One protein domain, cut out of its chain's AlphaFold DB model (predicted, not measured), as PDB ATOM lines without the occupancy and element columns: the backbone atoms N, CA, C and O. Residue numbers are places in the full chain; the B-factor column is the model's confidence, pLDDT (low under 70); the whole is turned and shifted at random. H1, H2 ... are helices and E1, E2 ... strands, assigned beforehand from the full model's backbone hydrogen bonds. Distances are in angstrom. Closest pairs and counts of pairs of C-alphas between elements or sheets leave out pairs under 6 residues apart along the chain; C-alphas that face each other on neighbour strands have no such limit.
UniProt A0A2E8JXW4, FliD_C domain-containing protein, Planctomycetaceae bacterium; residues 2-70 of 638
ATOM      1  N   THR A   2     105.310 -12.908  22.202       66.12
ATOM      2  CA  THR A   2     106.363 -11.976  21.720       66.12
ATOM      3  C   THR A   2     106.140 -11.455  20.297       66.12
ATOM      4  O   THR A   2     106.192 -10.253  20.075       66.12
ATOM      5  N   ARG A   3     105.782 -12.336  19.350       66.81
ATOM      6  CA  ARG A   3     105.475 -11.955  17.957       66.81
ATOM      7  C   ARG A   3     104.368 -10.900  17.838       66.81
ATOM      8  O   ARG A   3     104.507  -9.960  17.069       66.81
ATOM      9  N   VAL A   4     103.286 -11.041  18.606       72.88
ATOM     10  CA  VAL A   4     102.157 -10.093  18.581       72.88
ATOM     11  C   VAL A   4     102.583  -8.754  19.173       72.88
ATOM     12  O   VAL A   4     102.257  -7.700  18.634       72.88
ATOM     13  N   GLN A   5     103.359  -8.790  20.254       74.50
ATOM     14  CA  GLN A   5     103.857  -7.584  20.903       74.50
ATOM     15  C   GLN A   5     104.834  -6.810  20.003       74.50
ATOM     16  O   GLN A   5     104.759  -5.588  19.938       74.50
ATOM     17  N   GLU A   6     105.703  -7.507  19.268       74.19
ATOM     18  CA  GLU A   6     106.605  -6.902  18.281       74.19
ATOM     19  C   GLU A   6     105.844  -6.319  17.086       74.19
ATOM     20  O   GLU A   6     106.079  -5.172  16.713       74.19
ATOM     21  N   GLN A   7     104.903  -7.072  16.507       76.25
ATOM     22  CA  GLN A   7     104.152  -6.636  15.324       76.25
ATOM     23  C   GLN A   7     103.168  -5.495  15.601       76.25
ATOM     24  O   GLN A   7     102.865  -4.720  14.698       76.25
ATOM     25  N   THR A   8     102.671  -5.381  16.833       79.00
ATOM     26  CA  THR A   8     101.757  -4.300  17.239       79.00
ATOM     27  C   THR A   8     102.472  -3.145  17.936       79.00
ATOM     28  O   THR A   8     101.808  -2.238  18.431       79.00
ATOM     29  N   GLU A   9     103.808  -3.176  18.017       82.56
ATOM     30  CA  GLU A   9     104.614  -2.207  18.777       82.56
ATOM     31  C   GLU A   9     104.133  -2.046  20.239       82.56
ATOM     32  O   GLU A   9     104.229  -0.978  20.844       82.56
ATOM     33  N   GLY A  10     103.591  -3.123  20.819       80.06
ATOM     34  CA  GLY A  10     103.030  -3.156  22.169       80.06
ATOM     35  C   GLY A  10     101.614  -2.588  22.315       80.06
ATOM     36  O   GLY A  10     101.151  -2.463  23.449       80.06
ATOM     37  N   ALA A  11     100.919  -2.256  21.222       82.88
ATOM     38  CA  ALA A  11      99.533  -1.778  21.264       82.88
ATOM     39  C   ALA A  11      98.537  -2.869  21.691       82.88
ATOM     40  O   ALA A  11      97.546  -2.568  22.354       82.88
ATOM     41  N   VAL A  12      98.815  -4.131  21.349       84.31
ATOM     42  CA  VAL A  12      98.059  -5.290  21.834       84.31
ATOM     43  C   VAL A  12      98.943  -6.083  22.783       84.31
ATOM     44  O   VAL A  12     100.069  -6.469  22.460       84.31
ATOM     45  N   THR A  13      98.414  -6.337  23.971       84.75
ATOM     46  CA  THR A  13      99.018  -7.216  24.967       84.75
ATOM     47  C   THR A  13      98.378  -8.591  24.892       84.75
ATOM     48  O   THR A  13      97.176  -8.713  24.664       84.75
ATOM     49  N   VAL A  14      99.210  -9.615  25.061       86.94
ATOM     50  CA  VAL A  14      98.786 -11.010  25.127       86.94
ATOM     51  C   VAL A  14      99.128 -11.521  26.519       86.94
ATOM     52  O   VAL A  14     100.305 -11.503  26.888       86.94
ATOM     53  N   SER A  15      98.127 -11.953  27.275       86.75
ATOM     54  CA  SER A  15      98.287 -12.564  28.598       86.75
ATOM     55  C   SER A  15      97.745 -13.989  28.605       86.75
ATOM     56  O   SER A  15      97.035 -14.408  27.696       86.75
ATOM     57  N   ILE A  16      98.130 -14.755  29.625       84.25
ATOM     58  CA  ILE A  16      97.410 -15.977  29.981       84.25
ATOM     59  C   ILE A  16      96.079 -15.534  30.595       84.25
ATOM     60  O   ILE A  16      96.068 -14.580  31.381       84.25
ATOM     61  N   SER A  17      94.989 -16.198  30.227       81.69
ATOM     62  CA  SER A  17      93.661 -15.944  30.786       81.69
ATOM     63  C   SER A  17      93.653 -16.086  32.315       81.69
ATOM     64  O   SER A  17      94.521 -16.718  32.920       81.69
ATOM     65  N   ALA A  18      92.670 -15.471  32.975       76.81
ATOM     66  CA  ALA A  18      92.613 -15.409  34.440       76.81
ATOM     67  C   ALA A  18      92.482 -16.781  35.136       76.81
ATOM     68  O   ALA A  18      92.845 -16.909  36.307       76.81
ATOM     69  N   ASP A  19      91.958 -17.784  34.434       75.81
ATOM     70  CA  ASP A  19      91.884 -19.189  34.850       75.81
ATOM     71  C   ASP A  19      93.193 -19.962  34.620       75.81
ATOM     72  O   ASP A  19      93.385 -21.013  35.224       75.81
ATOM     73  N   GLY A  20      94.135 -19.405  33.853       79.81
ATOM     74  CA  GLY A  20      95.449 -19.990  33.602       79.81
ATOM     75  C   GLY A  20      95.507 -20.933  32.402       79.81
ATOM     76  O   GLY A  20      96.596 -21.392  32.062       79.81
ATOM     77  N   ASP A  21      94.370 -21.196  31.756       80.31
ATOM     78  CA  ASP A  21      94.238 -22.320  30.829       80.31
ATOM     79  C   ASP A  21      94.143 -21.909  29.350       80.31
ATOM     80  O   ASP A  21      94.097 -22.774  28.478       80.31
ATOM     81  N   GLY A  22      94.143 -20.609  29.054       83.44
ATOM     82  CA  GLY A  22      93.985 -20.035  27.720       83.44
ATOM     83  C   GLY A  22      94.822 -18.769  27.517       83.44
ATOM     84  O   GLY A  22      95.657 -18.385  28.344       83.44
ATOM     85  N   ILE A  23      94.609 -18.105  26.383       86.06
ATOM     86  CA  ILE A  23      95.264 -16.838  26.038       86.06
ATOM     87  C   ILE A  23      94.204 -15.749  25.895       86.06
ATOM     88  O   ILE A  23      93.134 -15.989  25.347       86.06
ATOM     89  N   GLU A  24      94.518 -14.534  26.340       88.06
ATOM     90  CA  GLU A  24      93.677 -13.359  26.139       88.06
ATOM     91  C   GLU A  24      94.437 -12.226  25.431       88.06
ATOM     92  O   GLU A  24      95.618 -11.975  25.690       88.06
ATOM     93  N   PHE A  25      93.746 -11.520  24.536       87.19
ATOM     94  CA  PHE A  25      94.205 -10.281  23.920       87.19
ATOM     95  C   PHE A  25      93.527  -9.081  24.569       87.19
ATOM     96  O   PHE A  25      92.308  -9.051  24.733       87.19
ATOM     97  N   SER A  26      94.314  -8.053  24.875       86.94
ATOM     98  CA  SER A  26      93.837  -6.800  25.461       86.94
ATOM     99  C   SER A  26      94.615  -5.609  24.909       86.94
ATOM    100  O   SER A  26      95.841  -5.664  24.795       86.94
ATOM    101  N   ALA A  27      93.920  -4.511  24.616       85.50
ATOM    102  CA  ALA A  27      94.513  -3.231  24.224       85.50
ATOM    103  C   ALA A  27      94.194  -2.126  25.246       85.50
ATOM    104  O   ALA A  27      93.770  -1.027  24.904       85.50
ATOM    105  N   GLY A  28      94.346  -2.420  26.544       77.62
ATOM    106  CA  GLY A  28      94.247  -1.393  27.591       77.62
ATOM    107  C   GLY A  28      92.875  -0.713  27.705       77.62
ATOM    108  O   GLY A  28      92.793   0.416  28.187       77.62
ATOM    109  N   GLY A  29      91.806  -1.397  27.282       74.81
ATOM    110  CA  GLY A  29      90.425  -0.903  27.289       74.81
ATOM    111  C   GLY A  29      89.875  -0.530  25.910       74.81
ATOM    112  O   GLY A  29      88.657  -0.394  25.785       74.81
ATOM    113  N   ASP A  30      90.731  -0.413  24.890       84.50
ATOM    114  CA  ASP A  30      90.292  -0.319  23.496       84.50
ATOM    115  C   ASP A  30      89.913  -1.714  22.961       84.50
ATOM    116  O   ASP A  30      90.513  -2.716  23.369       84.50
ATOM    117  N   PRO A  31      88.903  -1.811  22.075       82.94
ATOM    118  CA  PRO A  31      88.532  -3.077  21.468       82.94
ATOM    119  C   PRO A  31      89.659  -3.615  20.581       82.94
ATOM    120  O   PRO A  31      90.226  -2.900  19.753       82.94
ATOM    121  N   VAL A  32      89.964  -4.898  20.753       83.06
ATOM    122  CA  VAL A  32      90.817  -5.677  19.859       83.06
ATOM    123  C   VAL A  32      89.899  -6.409  18.893       83.06
ATOM    124  O   VAL A  32      88.955  -7.057  19.335       83.06
ATOM    125  N   GLY A  33      90.166  -6.285  17.594       81.56
ATOM    126  CA  GLY A  33      89.442  -6.992  16.541       81.56
ATOM    127  C   GLY A  33      90.333  -8.012  15.838       81.56
ATOM    128  O   GLY A  33      91.474  -7.695  15.496       81.56
ATOM    129  N   ILE A  34      89.809  -9.212  15.587       77.31
ATOM    130  CA  ILE A  34      90.453 -10.207  14.723       77.31
ATOM    131  C   ILE A  34      90.022  -9.947  13.278       77.31
ATOM    132  O   ILE A  34      88.838  -9.985  12.955       77.31
ATOM    133  N   LEU A  35      90.984  -9.673  12.399       70.81
ATOM    134  CA  LEU A  35      90.751  -9.402  10.977       70.81
ATOM    135  C   LEU A  35      91.296 -10.552  10.120       70.81
ATOM    136  O   LEU A  35      92.284 -11.174  10.511       70.81
ATOM    137  N   ALA A  36      90.718 -10.777   8.931       61.78
ATOM    138  CA  ALA A  36      91.308 -11.650   7.913       61.78
ATOM    139  C   ALA A  36      92.780 -11.288   7.667       61.78
ATOM    140  O   ALA A  36      93.112 -10.156   7.292       61.78
ATOM    141  N   GLY A  37      93.664 -12.267   7.851       55.72
ATOM    142  CA  GLY A  37      95.071 -12.148   7.492       55.72
ATOM    143  C   GLY A  37      95.274 -12.143   5.975       55.72
ATOM    144  O   GLY A  37      94.483 -12.697   5.217       55.72
ATOM    145  N   THR A  38      96.366 -11.528   5.509       47.72
ATOM    146  CA  THR A  38      96.881 -11.777   4.153       47.72
ATOM    147  C   THR A  38      97.958 -12.853   4.246       47.72
ATOM    148  O   THR A  38      98.902 -12.706   5.018       47.72
ATOM    149  N   ILE A  39      97.800 -13.933   3.478       48.91
ATOM    150  CA  ILE A  39      98.705 -15.089   3.431       48.91
ATOM    151  C   ILE A  39     100.122 -14.630   3.029       48.91
ATOM    152  O   ILE A  39     100.301 -14.081   1.942       48.91
ATOM    153  N   ASP A  40     101.139 -14.894   3.859       44.56
ATOM    154  CA  ASP A  40     102.564 -14.675   3.531       44.56
ATOM    155  C   ASP A  40     103.110 -15.767   2.592       44.56
ATOM    156  O   ASP A  40     104.040 -16.501   2.915       44.56
ATOM    157  N   GLY A  41     102.461 -15.960   1.440       40.12
ATOM    158  CA  GLY A  41     102.899 -16.882   0.382       40.12
ATOM    159  C   GLY A  41     102.908 -18.384   0.722       40.12
ATOM    160  O   GLY A  41     102.941 -19.195  -0.196       40.12
ATOM    161  N   ALA A  42     102.817 -18.775   1.993       44.03
ATOM    162  CA  ALA A  42     102.777 -20.153   2.476       44.03
ATOM    163  C   ALA A  42     101.328 -20.624   2.669       44.03
ATOM    164  O   ALA A  42     100.924 -20.940   3.783       44.03
ATOM    165  N   GLY A  43     100.513 -20.601   1.611       43.94
ATOM    166  CA  GLY A  43      99.110 -21.019   1.680       43.94
ATOM    167  C   GLY A  43      98.971 -22.452   2.199       43.94
ATOM    168  O   GLY A  43      99.136 -23.395   1.436       43.94
ATOM    169  N   LEU A  44      98.649 -22.606   3.486       48.53
ATOM    170  CA  LEU A  44      98.415 -23.897   4.147       48.53
ATOM    171  C   LEU A  44      96.968 -24.399   3.996       48.53
ATOM    172  O   LEU A  44      96.611 -25.393   4.609       48.53
ATOM    173  N   GLY A  45      96.146 -23.756   3.162       42.97
ATOM    174  CA  GLY A  45      94.735 -24.105   2.992       42.97
ATOM    175  C   GLY A  45      93.878 -23.683   4.193       42.97
ATOM    176  O   GLY A  45      93.944 -24.272   5.262       42.97
ATOM    177  N   GLY A  46      93.031 -22.669   3.984       43.53
ATOM    178  CA  GLY A  46      92.074 -22.154   4.971       43.53
ATOM    179  C   GLY A  46      92.653 -21.060   5.876       43.53
ATOM    180  O   GLY A  46      93.527 -21.315   6.697       43.53
ATOM    181  N   ASP A  47      92.122 -19.843   5.754       42.53
ATOM    182  CA  ASP A  47      92.591 -18.596   6.387       42.53
ATOM    183  C   ASP A  47      92.493 -18.535   7.935       42.53
ATOM    184  O   ASP A  47      92.558 -17.454   8.515       42.53
ATOM    185  N   THR A  48      92.327 -19.656   8.648       50.28
ATOM    186  CA  THR A  48      91.837 -19.629  10.041       50.28
ATOM    187  C   THR A  48      92.468 -20.619  11.016       50.28
ATOM    188  O   THR A  48      92.094 -20.567  12.180       50.28
ATOM    189  N   GLN A  49      93.378 -21.520  10.625       55.25
ATOM    190  CA  GLN A  49      93.785 -22.625  11.520       55.25
ATOM    191  C   GLN A  49      94.411 -22.150  12.837       55.25
ATOM    192  O   GLN A  49      93.862 -22.440  13.881       55.25
ATOM    193  N   THR A  50      95.441 -21.303  12.834       60.38
ATOM    194  CA  THR A  50      96.091 -20.881  14.097       60.38
ATOM    195  C   THR A  50      95.216 -20.000  14.994       60.38
ATOM    196  O   THR A  50      95.390 -20.007  16.207       60.38
ATOM    197  N   LEU A  51      94.298 -19.215  14.416       63.09
ATOM    198  CA  LEU A  51      93.310 -18.447  15.186       63.09
ATOM    199  C   LEU A  51      92.268 -19.384  15.798       63.09
ATOM    200  O   LEU A  51      91.993 -19.284  16.986       63.09
ATOM    201  N   ARG A  52      91.767 -20.335  15.007       62.06
ATOM    202  CA  ARG A  52      90.793 -21.342  15.424       62.06
ATOM    203  C   ARG A  52      91.362 -22.323  16.452       62.06
ATOM    204  O   ARG A  52      90.656 -22.655  17.388       62.06
ATOM    205  N   ASP A  53      92.626 -22.721  16.324       65.12
ATOM    206  CA  ASP A  53      93.340 -23.581  17.283       65.12
ATOM    207  C   ASP A  53      93.510 -22.894  18.648       65.12
ATOM    208  O   ASP A  53      93.699 -23.545  19.671       65.12
ATOM    209  N   LEU A  54      93.456 -21.561  18.657       72.00
ATOM    210  CA  LEU A  54      93.454 -20.738  19.859       72.00
ATOM    211  C   LEU A  54      92.037 -20.274  20.245       72.00
ATOM    212  O   LEU A  54      91.911 -19.448  21.140       72.00
ATOM    213  N   GLY A  55      90.985 -20.760  19.578       71.69
ATOM    214  CA  GLY A  55      89.585 -20.424  19.862       71.69
ATOM    215  C   GLY A  55      89.125 -19.031  19.441       71.69
ATOM    216  O   GLY A  55      88.107 -18.549  19.921       71.69
ATOM    217  N   PHE A  56      89.857 -18.357  18.556       75.94
ATOM    218  CA  PHE A  56      89.489 -17.035  18.052       75.94
ATOM    219  C   PHE A  56      88.809 -17.122  16.690       75.94
ATOM    220  O   PHE A  56      89.281 -17.810  15.778       75.94
ATOM    221  N   VAL A  57      87.733 -16.353  16.521       71.00
ATOM    222  CA  VAL A  57      86.987 -16.292  15.262       71.00
ATOM    223  C   VAL A  57      87.236 -14.959  14.558       71.00
ATOM    224  O   VAL A  57      87.287 -13.891  15.167       71.00
ATOM    225  N   GLU A  58      87.396 -15.007  13.235       73.06
ATOM    226  CA  GLU A  58      87.520 -13.796  12.427       73.06
ATOM    227  C   GLU A  58      86.280 -12.899  12.581       73.06
ATOM    228  O   GLU A  58      85.140 -13.360  12.502       73.06
ATOM    229  N   GLY A  59      86.501 -11.599  12.774       71.75
ATOM    230  CA  GLY A  59      85.444 -10.611  12.966       71.75
ATOM    231  C   GLY A  59      84.989 -10.445  14.415       71.75
ATOM    232  O   GLY A  59      84.140  -9.589  14.670       71.75
ATOM    233  N   GLU A  60      85.545 -11.202  15.366       78.44
ATOM    234  CA  GLU A  60      85.338 -10.927  16.787       78.44
ATOM    235  C   GLU A  60      86.029  -9.631  17.206       78.44
ATOM    236  O   GLU A  60      87.187  -9.382  16.866       78.44
ATOM    237  N   GLU A  61      85.307  -8.808  17.969       83.88
ATOM    238  CA  GLU A  61      85.798  -7.544  18.507       83.88
ATOM    239  C   GLU A  61      85.349  -7.388  19.963       83.88
ATOM    240  O   GLU A  61      84.155  -7.383  20.273       83.88
ATOM    241  N   SER A  62      86.310  -7.262  20.877       82.69
ATOM    242  CA  SER A  62      86.046  -7.093  22.309       82.69
ATOM    243  C   SER A  62      87.177  -6.324  22.985       82.69
ATOM    244  O   SER A  62      88.320  -6.354  22.539       82.69
ATOM    245  N   ALA A  63      86.882  -5.650  24.103       82.69
ATOM    246  CA  ALA A  63      87.910  -5.024  24.947       82.69
ATOM    247  C   ALA A  63      88.902  -6.057  25.518       82.69
ATOM    248  O   ALA A  63      90.046  -5.731  25.841       82.69
ATOM    249  N   THR A  64      88.451  -7.304  25.651       83.81
ATOM    250  CA  THR A  64      89.289  -8.463  25.951       83.81
ATOM    251  C   THR A  64      88.750  -9.648  25.160       83.81
ATOM    252  O   THR A  64      87.580 -10.004  25.314       83.81
ATOM    253  N   LEU A  65      89.578 -10.209  24.284       85.38
ATOM    254  CA  LEU A  65      89.270 -11.424  23.533       85.38
ATOM    255  C   LEU A  65      89.963 -12.585  24.233       85.38
ATOM    256  O   LEU A  65      91.189 -12.597  24.276       85.38
ATOM    257  N   ALA A  66      89.201 -13.525  24.780       84.56
ATOM    258  CA  ALA A  66      89.732 -14.754  25.360       84.56
ATOM    259  C   ALA A  66      89.562 -15.892  24.354       84.56
ATOM    260  O   ALA A  66      88.511 -15.993  23.728       84.56
ATOM    261  N   GLY A  67      90.616 -16.680  24.189       80.25
ATOM    262  CA  GLY A  67      90.624 -17.860  23.340       80.25
ATOM    263  C   GLY A  67      90.126 -19.100  24.070       80.25
ATOM    264  O   GLY A  67      89.814 -19.048  25.262       80.25
ATOM    265  N   ASP A  68      90.121 -20.220  23.357       79.44
ATOM    266  CA  ASP A  68      89.786 -21.523  23.921       79.44
ATOM    267  C   ASP A  68      90.870 -21.993  24.896       79.44
ATOM    268  O   ASP A  68      92.030 -21.555  24.885       79.44
ATOM    269  N   ARG A  69      90.477 -22.940  25.744       84.75
ATOM    270  CA  ARG A  69      91.387 -23.656  26.625       84.75
ATOM    271  C   ARG A  69      92.442 -24.410  25.804       84.75
ATOM    272  O   ARG A  69      92.114 -25.245  24.967       84.75
ATOM    273  N   VAL A  70      93.717 -24.185  26.119       80.31
ATOM    274  CA  VAL A  70      94.883 -24.839  25.494       80.31
ATOM    275  C   VAL A  70      95.579 -25.849  26.416       80.31
ATOM    276  O   VAL A  70      96.510 -26.531  25.994       80.31
TER     277      VAL A  70
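AT A GLANCE: This is residues 2 to 70 of the 638 residues of the protein "FliD_C domain-containing protein" of Planctomycetaceae bacterium (UniProt A0A2E8JXW4). With little regular structure, this domain is a small three-stranded sheet, grazed by short helix H1, and a long loop whose residues 40 to 46 stick out before the short helix H2. The 69 printed residues include H1 E1 E2 H2 E3 in that order, mixed in class, holding only 21 residues. The antiparallel sheet runs E1 E2 E3; the whole is compact, radius of gyration of the C-alphas 12.3 A, spans 33 by 26 by 22 A.

HOW THE PARTS SIT: Start at inner strand E2, residues 23 to 26. E1, residues 13 to 16, forms an antiparallel hairpin with it at 149 degrees; look for N 15 and O 24, 3.0 A apart, within hydrogen-bond range. E3, residues 64 to 66, is antiparallel to E2 at 168 degrees, with N 25 and O 65 within hydrogen-bond range at 2.8 A. H1, residues 2 to 7, only grazes the sheet; its closest C-alpha pair with E1 is Gln 5 and Thr 13, 6.3 A. H2, residues 49 to 52, is not on the sheet and is apart from H1. Every O i to N i+4 pair in H1 is within hydrogen-bond range; H2 is too short for one.

IN THESE COORDINATES: Find C-alpha 2 at (106.363, -11.976, 21.720), where H1 begins, 8.6 A long. E1 and E2 each span 10.2 A, H2 5.1 A and E3 6.3 A, ending at C-alpha 66, (89.732, -14.754, 25.360).

THE WHOLE: The two farthest C-alphas, Asp 19 and Gly 41, are 36.3 A apart. The printed part has no cut; the links E2 to H2 and H2 to E3 are long. Residues 2 to 3 and 36 to 53 have pLDDT under 70.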